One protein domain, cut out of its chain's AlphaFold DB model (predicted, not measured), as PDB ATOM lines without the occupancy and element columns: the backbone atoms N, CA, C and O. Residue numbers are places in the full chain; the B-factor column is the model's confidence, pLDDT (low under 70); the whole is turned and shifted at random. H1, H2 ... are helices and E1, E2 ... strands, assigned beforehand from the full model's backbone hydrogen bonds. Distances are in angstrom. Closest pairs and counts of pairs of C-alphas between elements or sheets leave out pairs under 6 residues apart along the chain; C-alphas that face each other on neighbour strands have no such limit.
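This is residues 8 to 97 of the 97 residues of a protein of Candidatus Cloacimonetes bacterium (UniProt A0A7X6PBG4). A ribbon of two parallel strands, E1 and E2, has two helices, H2 and H3, running side by side over one of its faces. The short helix H1 is set off beyond the end where the strands begin, and a long loop, residues 34 to 56, swings out near the opposite end, where E1 ends. The printed part has 90 residues, with three named helices and two named strands in the order H1, E1, H2, E2, H3. Its class is mixed, helices and strands, with 43 residues in named elements, under half. The whole is loose, with a radius of gyration of the C-alphas of 15.2 A and spans of 38 by 34 by 20 A.

E1 is residues 27 to 33, 18.7 A long from first to last C-alpha, and E2 is residues 74 to 79, 16.3 A. H2 is residues 57 to 70, 19.7 A, and H3 is residues 88 to 96, 12.2 A. H1 is residues 8 to 14, 10.1 A, beginning at C-alpha 8 (110.854, 105.504, 146.072). E1 begins at C-alpha 27 (118.638, 115.092, 140.724), and H3 ends at C-alpha 96 (133.201, 114.161, 143.369).

E1 and E2 are parallel neighbours, with 30 degrees between their directions; N 30 and O 76 are 2.8 A apart and N 78 and O 30 are 2.9 A apart, within hydrogen-bond range. E1, H2 and E2 make a strand-helix-strand unit, two parallel strands with a helix between them in the chain, with a right-handed crossover. H2 and H3 are close but not clearly touching, the closest C-alphas being those of Leu 64 and Leu 95, 7.2 A apart. They run the same way at a shallow tilt of 18 degrees. H1 is apart from H2, E2 and H3. In H1 and H3 every O i to N i+4 pair is within hydrogen-bond range; in H2, 9 of 10 are.

The C-alphas farthest apart, those of Lys 18 and Pro 86, are 41.9 A apart. The printed part has no cut. The links H1 to E1 and E1 to H2 are long, with 12 and 23 residues. The mean pLDDT of the printed part is 93.4, and residue 97 is under 70.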
ATOM      1  N   LYS A   8     112.039 104.682 145.771       90.62
ATOM      2  CA  LYS A   8     110.854 105.504 146.072       90.62
ATOM      3  C   LYS A   8     110.907 106.878 145.390       90.62
ATOM      4  O   LYS A   8     109.919 107.311 144.806       90.62
ATOM      5  N   LYS A   9     112.072 107.539 145.413       91.31
ATOM      6  CA  LYS A   9     112.254 108.852 144.778       91.31
ATOM      7  C   LYS A   9     112.258 108.759 143.254       91.31
ATOM      8  O   LYS A   9     111.766 109.667 142.599       91.31
ATOM      9  N   LEU A  10     112.798 107.677 142.687       90.88
ATOM     10  CA  LEU A  10     112.749 107.438 141.241       90.88
ATOM     11  C   LEU A  10     111.312 107.245 140.749       90.88
ATOM     12  O   LEU A  10     110.949 107.796 139.715       90.88
ATOM     13  N   ILE A  11     110.489 106.511 141.501       92.50
ATOM     14  CA  ILE A  11     109.067 106.328 141.182       92.50
ATOM     15  C   ILE A  11     108.334 107.675 141.226       92.50
ATOM     16  O   ILE A  11     107.611 107.994 140.288       92.50
ATOM     17  N   GLN A  12     108.575 108.498 142.253       92.25
ATOM     18  CA  GLN A  12     107.997 109.847 142.343       92.25
ATOM     19  C   GLN A  12     108.376 110.731 141.151       92.25
ATOM     20  O   GLN A  12     107.497 111.321 140.535       92.25
ATOM     21  N   LEU A  13     109.653 110.743 140.753       90.62
ATOM     22  CA  LEU A  13     110.100 111.474 139.561       90.62
ATOM     23  C   LEU A  13     109.439 111.001 138.261       90.62
ATOM     24  O   LEU A  13     109.290 111.791 137.336       90.62
ATOM     25  N   LYS A  14     109.100 109.712 138.161       92.38
ATOM     26  CA  LYS A  14     108.493 109.130 136.957       92.38
ATOM     27  C   LYS A  14     107.012 109.486 136.820       92.38
ATOM     28  O   LYS A  14     106.504 109.529 135.704       92.38
ATOM     29  N   TYR A  15     106.325 109.733 137.933       94.38
ATOM     30  CA  TYR A  15     104.888 110.012 137.956       94.38
ATOM     31  C   TYR A  15     104.570 111.334 138.678       94.38
ATOM     32  O   TYR A  15     103.797 111.322 139.637       94.38
ATOM     33  N   PRO A  16     105.119 112.475 138.217       90.25
ATOM     34  CA  PRO A  16     104.999 113.760 138.912       90.25
ATOM     35  C   PRO A  16     103.549 114.257 139.002       90.25
ATOM     36  O   PRO A  16     103.176 114.908 139.963       90.25
ATOM     37  N   PHE A  17     102.691 113.887 138.047       93.81
ATOM     38  CA  PHE A  17     101.271 114.265 138.059       93.81
ATOM     39  C   PHE A  17     100.394 113.380 138.957       93.81
ATOM     40  O   PHE A  17      99.211 113.659 139.120       93.81
ATOM     41  N   LYS A  18     100.935 112.277 139.494       95.69
ATOM     42  CA  LYS A  18     100.189 111.320 140.333       95.69
ATOM     43  C   LYS A  18     100.695 111.256 141.771       95.69
ATOM     44  O   LYS A  18     100.029 110.674 142.620       95.69
ATOM     45  N   LEU A  19     101.891 111.772 142.034       94.31
ATOM     46  CA  LEU A  19     102.576 111.654 143.316       94.31
ATOM     47  C   LEU A  19     102.990 113.044 143.800       94.31
ATOM     48  O   LEU A  19     103.294 113.895 142.972       94.31
ATOM     49  N   PRO A  20     103.027 113.278 145.122       91.69
ATOM     50  CA  PRO A  20     103.421 114.573 145.656       91.69
ATOM     51  C   PRO A  20     104.887 114.872 145.351       91.69
ATOM     52  O   PRO A  20     105.734 113.966 145.331       91.69
ATOM     53  N   ASP A  21     105.180 116.161 145.199       89.81
ATOM     54  CA  ASP A  21     106.533 116.646 144.994       89.81
ATOM     55  C   ASP A  21     107.449 116.287 146.162       89.81
ATOM     56  O   ASP A  21     107.080 116.262 147.341       89.81
ATOM     57  N   LEU A  22     108.701 116.005 145.818       88.00
ATOM     58  CA  LEU A  22     109.735 115.801 146.815       88.00
ATOM     59  C   LEU A  22     110.120 117.150 147.435       88.00
ATOM     60  O   LEU A  22     110.339 118.109 146.698       88.00
ATOM     61  N   PRO A  23     110.372 117.214 148.757       88.62
ATOM     62  CA  PRO A  23     110.791 118.453 149.424       88.62
ATOM     63  C   PRO A  23     112.133 118.990 148.906       88.62
ATOM     64  O   PRO A  23     112.535 120.106 149.219       88.62
ATOM     65  N   LYS A  24     112.871 118.173 148.146       89.06
ATOM     66  CA  LYS A  24     114.062 118.575 147.410       89.06
ATOM     67  C   LYS A  24     114.230 117.716 146.163       89.06
ATOM     68  O   LYS A  24     113.937 116.513 146.219       89.06
ATOM     69  N   PRO A  25     114.797 118.269 145.080       89.31
ATOM     70  CA  PRO A  25     115.037 117.493 143.881       89.31
ATOM     71  C   PRO A  25     116.042 116.364 144.176       89.31
ATOM     72  O   PRO A  25     117.089 116.584 144.788       89.31
ATOM     73  N   PRO A  26     115.758 115.115 143.779       90.25
ATOM     74  CA  PRO A  26     116.720 114.020 143.904       90.25
ATOM     75  C   PRO A  26     117.869 114.143 142.891       90.25
ATOM     76  O   PRO A  26     118.940 113.578 143.120       90.25
ATOM     77  N   ILE A  27     117.660 114.870 141.790       91.44
ATOM     78  CA  ILE A  27     118.638 115.092 140.724       91.44
ATOM     79  C   ILE A  27     118.733 116.589 140.451       91.44
ATOM     80  O   ILE A  27     117.704 117.228 140.259       91.44
ATOM     81  N   LEU A  28     119.949 117.121 140.390       93.00
ATOM     82  CA  LEU A  28     120.222 118.462 139.881       93.00
ATOM     83  C   LEU A  28     121.002 118.349 138.568       93.00
ATOM     84  O   LEU A  28     122.060 117.722 138.551       93.00
ATOM     85  N   SER A  29     120.495 118.940 137.491       94.50
ATOM     86  CA  SER A  29     121.247 119.102 136.241       94.50
ATOM     87  C   SER A  29     122.007 120.424 136.282       94.50
ATOM     88  O   SER A  29     121.424 121.453 136.610       94.50
ATOM     89  N   VAL A  30     123.303 120.388 135.989       95.81
ATOM     90  CA  VAL A  30     124.209 121.538 136.027       95.81
ATOM     91  C   VAL A  30     124.913 121.632 134.685       95.81
ATOM     92  O   VAL A  30     125.588 120.687 134.276       95.81
ATOM     93  N   ASN A  31     124.786 122.780 134.030       95.69
ATOM     94  CA  ASN A  31     125.463 123.038 132.769       95.69
ATOM     95  C   ASN A  31     126.757 123.805 133.026       95.69
ATOM     96  O   ASN A  31     126.718 124.869 133.639       95.69
ATOM     97  N   PHE A  32     127.901 123.271 132.595       97.19
ATOM     98  CA  PHE A  32     129.181 123.985 132.724       97.19
ATOM     99  C   PHE A  32     129.366 125.032 131.632       97.19
ATOM    100  O   PHE A  32     130.006 126.055 131.858       97.19
ATOM    101  N   THR A  33     128.823 124.780 130.447       96.25
ATOM    102  CA  THR A  33     128.904 125.690 129.310       96.25
ATOM    103  C   THR A  33     127.820 125.373 128.295       96.25
ATOM    104  O   THR A  33     127.392 124.225 128.193       96.25
ATOM    105  N   ASP A  34     127.423 126.370 127.512       95.75
ATOM    106  CA  ASP A  34     126.559 126.198 126.341       95.75
ATOM    107  C   ASP A  34     127.370 125.986 125.043       95.75
ATOM    108  O   ASP A  34     126.793 125.819 123.965       95.75
ATOM    109  N   ALA A  35     128.709 126.014 125.114       95.06
ATOM    110  CA  ALA A  35     129.589 125.728 123.983       95.06
ATOM    111  C   ALA A  35     129.500 124.248 123.590       95.06
ATOM    112  O   ALA A  35     129.488 123.373 124.450       95.06
ATOM    113  N   CYS A  36     129.437 123.971 122.290       95.56
ATOM    114  CA  CYS A  36     129.394 122.624 121.725       95.56
ATOM    115  C   CYS A  36     130.072 122.654 120.353       95.56
ATOM    116  O   CYS A  36     129.891 123.616 119.605       95.56
ATOM    117  N   ASP A  37     130.839 121.618 120.036       96.62
ATOM    118  CA  ASP A  37     131.530 121.407 118.760       96.62
ATOM    119  C   ASP A  37     130.678 120.624 117.742       96.62
ATOM    120  O   ASP A  37     131.086 120.445 116.594       96.62
ATOM    121  N   LEU A  38     129.462 120.222 118.127       96.94
ATOM    122  CA  LEU A  38     128.476 119.557 117.273       96.94
ATOM    123  C   LEU A  38     127.252 120.441 116.981       96.94
ATOM    124  O   LEU A  38     126.926 121.379 117.712       96.94
ATOM    125  N   GLN A  39     126.523 120.096 115.916       95.56
ATOM    126  CA  GLN A  39     125.311 120.789 115.455       95.56
ATOM    127  C   GLN A  39     124.145 119.808 115.251       95.56
ATOM    128  O   GLN A  39     123.594 119.672 114.161       95.56
ATOM    129  N   CYS A  40     123.785 119.063 116.297       96.69
ATOM    130  CA  CYS A  40     122.758 118.025 116.192       96.69
ATOM    131  C   CYS A  40     121.380 118.625 115.852       96.69
ATOM    132  O   CYS A  40     120.916 119.535 116.537       96.69
ATOM    133  N   VAL A  41     120.684 118.051 114.863       97.25
ATOM    134  CA  VAL A  41     119.368 118.530 114.377       97.25
ATOM    135  C   VAL A  41     118.259 118.510 115.434       97.25
ATOM    136  O   VAL A  41     117.272 119.225 115.318       97.25
ATOM    137  N   TYR A  42     118.421 117.693 116.474       96.12
ATOM    138  CA  TYR A  42     117.490 117.559 117.596       96.12
ATOM    139  C   TYR A  42     117.940 118.338 118.844       96.12
ATOM    140  O   TYR A  42     117.363 118.167 119.918       96.12
ATOM    141  N   CYS A  43     118.999 119.149 118.754       95.12
ATOM    142  CA  CYS A  43     119.519 119.883 119.900       95.12
ATOM    143  C   CYS A  43     118.693 121.143 120.173       95.12
ATOM    144  O   CYS A  43     118.517 121.991 119.304       95.12
ATOM    145  N   ASN A  44     118.258 121.309 121.419       93.38
ATOM    146  CA  ASN A  44     117.602 122.528 121.879       93.38
ATOM    147  C   ASN A  44     118.592 123.619 122.321       93.38
ATOM    148  O   ASN A  44     118.204 124.779 122.390       93.38
ATOM    149  N   ASN A  45     119.856 123.277 122.608       92.81
ATOM    150  CA  ASN A  45     120.858 124.222 123.120       92.81
ATOM    151  C   ASN A  45     121.047 125.480 122.237       92.81
ATOM    152  O   ASN A  45     121.074 126.580 122.783       92.81
ATOM    153  N   PRO A  46     121.097 125.386 120.890       91.56
ATOM    154  CA  PRO A  46     121.209 126.567 120.029       91.56
ATOM    155  C   PRO A  46     119.952 127.447 119.984       91.56
ATOM    156  O   PRO A  46     120.028 128.564 119.483       91.56
ATOM    157  N   LEU A  47     118.806 126.946 120.458       92.44
ATOM    158  CA  LEU A  47     117.514 127.638 120.398       92.44
ATOM    159  C   LEU A  47     117.263 128.534 121.618       92.44
ATOM    160  O   LEU A  47     116.258 129.244 121.659       92.44
ATOM    161  N   PHE A  48     118.134 128.492 122.634       89.38
ATOM    162  CA  PHE A  48     117.983 129.346 123.805       89.38
ATOM    163  C   PHE A  48     118.221 130.823 123.439       89.38
ATOM    164  O   PHE A  48     119.202 131.133 122.765       89.38
ATOM    165  N   PRO A  49     117.369 131.756 123.907       91.12
ATOM    166  CA  PRO A  49     117.429 133.169 123.518       91.12
ATOM    167  C   PRO A  49     118.530 133.967 124.241       91.12
ATOM    168  O   PRO A  49     118.594 135.187 124.113       91.12
ATOM    169  N   TYR A  50     119.367 133.303 125.038       86.81
ATOM    170  CA  TYR A  50     120.379 133.935 125.881       86.81
ATOM    171  C   TYR A  50     121.778 133.775 125.276       86.81
ATOM    172  O   TYR A  50     122.024 132.811 124.547       86.81
ATOM    173  N   PRO A  51     122.720 134.683 125.593       88.94
ATOM    174  CA  PRO A  51     124.107 134.519 125.190       88.94
ATOM    175  C   PRO A  51     124.662 133.183 125.682       88.94
ATOM    176  O   PRO A  51     124.441 132.798 126.830       88.94
ATOM    177  N   ARG A  52     125.418 132.496 124.824       88.31
ATOM    178  CA  ARG A  52     126.125 131.277 125.222       88.31
ATOM    179  C   ARG A  52     127.261 131.642 126.159       88.31
ATOM    180  O   ARG A  52     128.092 132.484 125.816       88.31
ATOM    181  N   THR A  53     127.310 130.999 127.320       93.94
ATOM    182  CA  THR A  53     128.303 131.323 128.347       93.94
ATOM    183  C   THR A  53     129.032 130.088 128.868       93.94
ATOM    184  O   THR A  53     128.752 128.935 128.516       93.94
ATOM    185  N   MET A  54     130.046 130.349 129.684       96.31
ATOM    186  CA  MET A  54     130.754 129.368 130.494       96.31
ATOM    187  C   MET A  54     130.522 129.720 131.960       96.31
ATOM    188  O   MET A  54     130.507 130.897 132.325       96.31
ATOM    189  N   MET A  55     130.316 128.707 132.797       97.12
ATOM    190  CA  MET A  55     130.093 128.895 134.223       97.12
ATOM    191  C   MET A  55     131.329 129.523 134.873       97.12
ATOM    192  O   MET A  55     132.421 128.966 134.819       97.12
ATOM    193  N   SER A  56     131.148 130.664 135.533       97.69
ATOM    194  CA  SER A  56     132.240 131.315 136.252       97.69
ATOM    195  C   SER A  56     132.598 130.576 137.549       97.69
ATOM    196  O   SER A  56     131.793 129.819 138.107       97.69
ATOM    197  N   ASP A  57     133.800 130.833 138.069       97.88
ATOM    198  CA  ASP A  57     134.244 130.265 139.345       97.88
ATOM    199  C   ASP A  57     133.338 130.716 140.500       97.88
ATOM    200  O   ASP A  57     133.058 129.936 141.407       97.88
ATOM    201  N   GLU A  58     132.834 131.953 140.471       98.31
ATOM    202  CA  GLU A  58     131.925 132.488 141.489       98.31
ATOM    203  C   GLU A  58     130.614 131.697 141.528       98.31
ATOM    204  O   GLU A  58     130.173 131.262 142.599       98.31
ATOM    205  N   VAL A  59     130.013 131.454 140.356       97.56
ATOM    206  CA  VAL A  59     128.780 130.664 140.226       97.56
ATOM    207  C   VAL A  59     129.024 129.227 140.674       97.56
ATOM    208  O   VAL A  59     128.234 128.671 141.443       97.56
ATOM    209  N   PHE A  60     130.141 128.630 140.260       97.69
ATOM    210  CA  PHE A  60     130.486 127.266 140.638       97.69
ATOM    211  C   PHE A  60     130.749 127.116 142.146       97.69
ATOM    212  O   PHE A  60     130.252 126.185 142.786       97.69
ATOM    213  N   ASN A  61     131.454 128.066 142.762       97.38
ATOM    214  CA  ASN A  61     131.683 128.089 144.207       97.38
ATOM    215  C   ASN A  61     130.368 128.253 144.985       97.38
ATOM    216  O   ASN A  61     130.153 127.585 146.006       97.38
ATOM    217  N   CYS A  62     129.450 129.088 144.485       97.56
ATOM    218  CA  CYS A  62     128.103 129.218 145.033       97.56
ATOM    219  C   CYS A  62     127.331 127.889 144.946       97.56
ATOM    220  O   CYS A  62     126.750 127.436 145.940       97.56
ATOM    221  N   LEU A  63     127.379 127.215 143.793       95.94
ATOM    222  CA  LEU A  63     126.782 125.897 143.589       95.94
ATOM    223  C   LEU A  63     127.328 124.870 144.593       95.94
ATOM    224  O   LEU A  63     126.543 124.217 145.283       95.94
ATOM    225  N   LEU A  64     128.654 124.755 144.735       95.00
ATOM    226  CA  LEU A  64     129.289 123.818 145.669       95.00
ATOM    227  C   LEU A  64     128.841 124.042 147.117       95.00
ATOM    228  O   LEU A  64     128.506 123.089 147.828       95.00
ATOM    229  N   LYS A  65     128.800 125.304 147.561       94.69
ATOM    230  CA  LYS A  65     128.350 125.674 148.911       94.69
ATOM    231  C   LYS A  65     126.907 125.230 149.157       94.69
ATOM    232  O   LYS A  65     126.604 124.687 150.223       94.69
ATOM    233  N   ASN A  66     126.025 125.436 148.182       93.88
ATOM    234  CA  ASN A  66     124.614 125.081 148.301       93.88
ATOM    235  C   ASN A  66     124.374 123.569 148.193       93.88
ATOM    236  O   ASN A  66     123.571 123.022 148.951       93.88
ATOM    237  N   LEU A  67     125.122 122.859 147.344       91.62
ATOM    238  CA  LEU A  67     125.036 121.401 147.211       91.62
ATOM    239  C   LEU A  67     125.364 120.671 148.517       91.62
ATOM    240  O   LEU A  67     124.640 119.745 148.904       91.62
ATOM    241  N   LYS A  68     126.400 121.126 149.238       88.38
ATOM    242  CA  LYS A  68     126.778 120.577 150.552       88.38
ATOM    243  C   LYS A  68     125.636 120.676 151.570       88.38
ATOM    244  O   LYS A  68     125.416 119.740 152.337       88.38
ATOM    245  N   LYS A  69     124.873 121.774 151.545       90.81
ATOM    246  CA  LYS A  69     123.717 121.991 152.432       90.81
ATOM    247  C   LYS A  69     122.494 121.178 152.002       90.81
ATOM    248  O   LYS A  69     121.864 120.524 152.829       90.81
ATOM    249  N   ALA A  70     122.177 121.182 150.708       89.56
ATOM    250  CA  ALA A  70     120.959 120.578 150.172       89.56
ATOM    251  C   ALA A  70     120.960 119.035 150.223       89.56
ATOM    252  O   ALA A  70     119.896 118.404 150.249       89.56
ATOM    253  N   LYS A  71     122.142 118.395 150.273       86.56
ATOM    254  CA  LYS A  71     122.296 116.925 150.291       86.56
ATOM    255  C   LYS A  71     121.527 116.257 149.134       86.56
ATOM    256  O   LYS A  71     120.740 115.328 149.361       86.56
ATOM    257  N   ILE A  72     121.680 116.789 147.920       89.38
ATOM    258  CA  ILE A  72     121.082 116.249 146.688       89.38
ATOM    259  C   ILE A  72     121.688 114.869 146.393       89.38
ATOM    260  O   ILE A  72     122.867 114.636 146.652       89.38
ATOM    261  N   ASN A  73     120.883 113.929 145.886       89.94
ATOM    262  CA  ASN A  73     121.341 112.555 145.668       89.94
ATOM    263  C   ASN A  73     122.282 112.442 144.457       89.94
ATOM    264  O   ASN A  73     123.278 111.725 144.525       89.94
ATOM    265  N   ARG A  74     121.970 113.136 143.357       90.81
ATOM    266  CA  ARG A  74     122.741 113.079 142.110       90.81
ATOM    267  C   ARG A  74     122.875 114.461 141.474       90.81
ATOM    268  O   ARG A  74     121.884 115.168 141.345       90.81
ATOM    269  N   VAL A  75     124.079 114.795 141.027       92.50
ATOM    270  CA  VAL A  75     124.326 115.913 140.114       92.50
ATOM    271  C   VAL A  75     124.608 115.316 138.738       92.50
ATOM    272  O   VAL A  75     125.382 114.365 138.628       92.50
ATOM    273  N   ARG A  76     123.919 115.806 137.710       93.50
ATOM    274  CA  ARG A  76     124.161 115.489 136.300       93.50
ATOM    275  C   ARG A  76     124.839 116.688 135.663       93.50
ATOM    276  O   ARG A  76     124.381 117.805 135.873       93.50
ATOM    277  N   ILE A  77     125.903 116.447 134.912       95.38
ATOM    278  CA  ILE A  77     126.637 117.499 134.208       95.38
ATOM    279  C   ILE A  77     126.214 117.483 132.744       95.38
ATOM    280  O   ILE A  77     126.114 116.407 132.158       95.38
ATOM    281  N   GLY A  78     125.915 118.658 132.197       93.50
ATOM    282  CA  GLY A  78     125.453 118.846 130.823       93.50
ATOM    283  C   GLY A  78     125.763 120.248 130.292       93.50
ATOM    284  O   GLY A  78     126.740 120.872 130.717       93.50
ATOM    285  N   GLY A  79     124.916 120.730 129.381       90.44
ATOM    286  CA  GLY A  79     125.065 122.000 128.671       90.44
ATOM    287  C   GLY A  79     125.089 121.769 127.165       90.44
ATOM    288  O   GLY A  79     124.296 120.975 126.658       90.44
ATOM    289  N   GLY A  80     126.019 122.430 126.482       94.56
ATOM    290  CA  GLY A  80     126.558 121.938 125.220       94.56
ATOM    291  C   GLY A  80     127.423 120.699 125.471       94.56
ATOM    292  O   GLY A  80     126.941 119.706 126.011       94.56
ATOM    293  N   GLU A  81     128.705 120.771 125.136       96.75
ATOM    294  CA  GLU A  81     129.686 119.739 125.470       96.75
ATOM    295  C   GLU A  81     130.474 120.164 126.728       96.75
ATOM    296  O   GLU A  81     131.307 121.074 126.661       96.75
ATOM    297  N   PRO A  82     130.230 119.548 127.906       97.19
ATOM    298  CA  PRO A  82     130.836 119.980 129.165       97.19
ATOM    299  C   PRO A  82     132.363 119.960 129.156       97.19
ATOM    300  O   PRO A  82     132.988 120.738 129.881       97.19
ATOM    301  N   THR A  83     132.977 119.056 128.386       96.94
ATOM    302  CA  THR A  83     134.439 118.922 128.317       96.94
ATOM    303  C   THR A  83     135.128 120.102 127.630       96.94
ATOM    304  O   THR A  83     136.313 120.314 127.875       96.94
ATOM    305  N   LEU A  84     134.389 120.936 126.885       97.25
ATOM    306  CA  LEU A  84     134.911 122.180 126.308       97.25
ATOM    307  C   LEU A  84     135.132 123.286 127.349       97.25
ATOM    308  O   LEU A  84     135.822 124.265 127.068       97.25
ATOM    309  N   HIS A  85     134.574 123.160 128.559       97.88
ATOM    310  CA  HIS A  85     134.869 124.109 129.627       97.88
ATOM    311  C   HIS A  85     136.328 123.934 130.100       97.88
ATOM    312  O   HIS A  85     136.669 122.846 130.576       97.88
ATOM    313  N   PRO A  86     137.186 124.979 130.100       97.75
ATOM    314  CA  PRO A  86     138.615 124.844 130.423       97.75
ATOM    315  C   PRO A  86     138.899 124.235 131.803       97.75
ATOM    316  O   PRO A  86     139.930 123.606 132.028       97.75
ATOM    317  N   LYS A  87     137.966 124.412 132.746       97.75
ATOM    318  CA  LYS A  87     138.052 123.885 134.117       97.75
ATOM    319  C   LYS A  87     137.202 122.631 134.355       97.75
ATOM    320  O   LYS A  87     137.019 122.255 135.509       97.75
ATOM    321  N   CYS A  88     136.684 121.969 133.315       97.19
ATOM    322  CA  CYS A  88     135.760 120.833 133.450       97.19
ATOM    323  C   CYS A  88     136.289 119.742 134.401       97.19
ATOM    324  O   CYS A  88     135.624 119.385 135.375       97.19
ATOM    325  N   ALA A  89     137.526 119.279 134.192       97.06
ATOM    326  CA  ALA A  89     138.153 118.260 135.038       97.06
ATOM    327  C   ALA A  89     138.294 118.701 136.509       97.06
ATOM    328  O   ALA A  89     138.028 117.917 137.425       97.06
ATOM    329  N   LEU A  90     138.663 119.965 136.747       97.44
ATOM    330  CA  LEU A  90     138.763 120.540 138.092       97.44
ATOM    331  C   LEU A  90     137.389 120.577 138.778       97.44
ATOM    332  O   LEU A  90     137.255 120.107 139.911       97.44
ATOM    333  N   MET A  91     136.363 121.058 138.073       96.94
ATOM    334  CA  MET A  91     134.992 121.150 138.582       96.94
ATOM    335  C   MET A  91     134.416 119.763 138.905       96.94
ATOM    336  O   MET A  91     133.830 119.565 139.970       96.94
ATOM    337  N   LEU A  92     134.636 118.764 138.040       95.50
ATOM    338  CA  LEU A  92     134.240 117.374 138.298       95.50
ATOM    339  C   LEU A  92     134.934 116.805 139.539       95.50
ATOM    340  O   LEU A  92     134.278 116.187 140.382       95.50
ATOM    341  N   LYS A  93     136.240 117.056 139.697       95.31
ATOM    342  CA  LYS A  93     136.991 116.642 140.890       95.31
ATOM    343  C   LYS A  93     136.382 117.254 142.153       95.31
ATOM    344  O   LYS A  93     136.129 116.524 143.111       95.31
ATOM    345  N   GLN A  94     136.069 118.549 142.130       94.38
ATOM    346  CA  GLN A  94     135.461 119.261 143.260       94.38
ATOM    347  C   GLN A  94     134.031 118.796 143.586       94.38
ATOM    348  O   GLN A  94     133.643 118.823 144.750       94.38
ATOM    349  N   LEU A  95     133.260 118.335 142.595       91.12
ATOM    350  CA  LEU A  95     131.927 117.742 142.798       91.12
ATOM    351  C   LEU A  95     131.966 116.289 143.295       91.12
ATOM    352  O   LEU A  95     130.997 115.797 143.880       91.12
ATOM    353  N   SER A  96     133.055 115.573 143.008       85.88
ATOM    354  CA  SER A  96     133.201 114.161 143.369       85.88
ATOM    355  C   SER A  96     133.527 113.947 144.852       85.88
ATOM    356  O   SER A  96     133.062 112.943 145.417       85.88
ATOM    357  N   GLY A  97     134.269 114.893 145.450       68.88
ATOM    358  CA  GLY A  97     134.656 114.929 146.868       68.88
ATOM    359  C   GLY A  97     133.467 115.043 147.809       68.88
ATOM    360  O   GLY A  97     133.445 114.274 148.793       68.88
TER     361      GLY A  97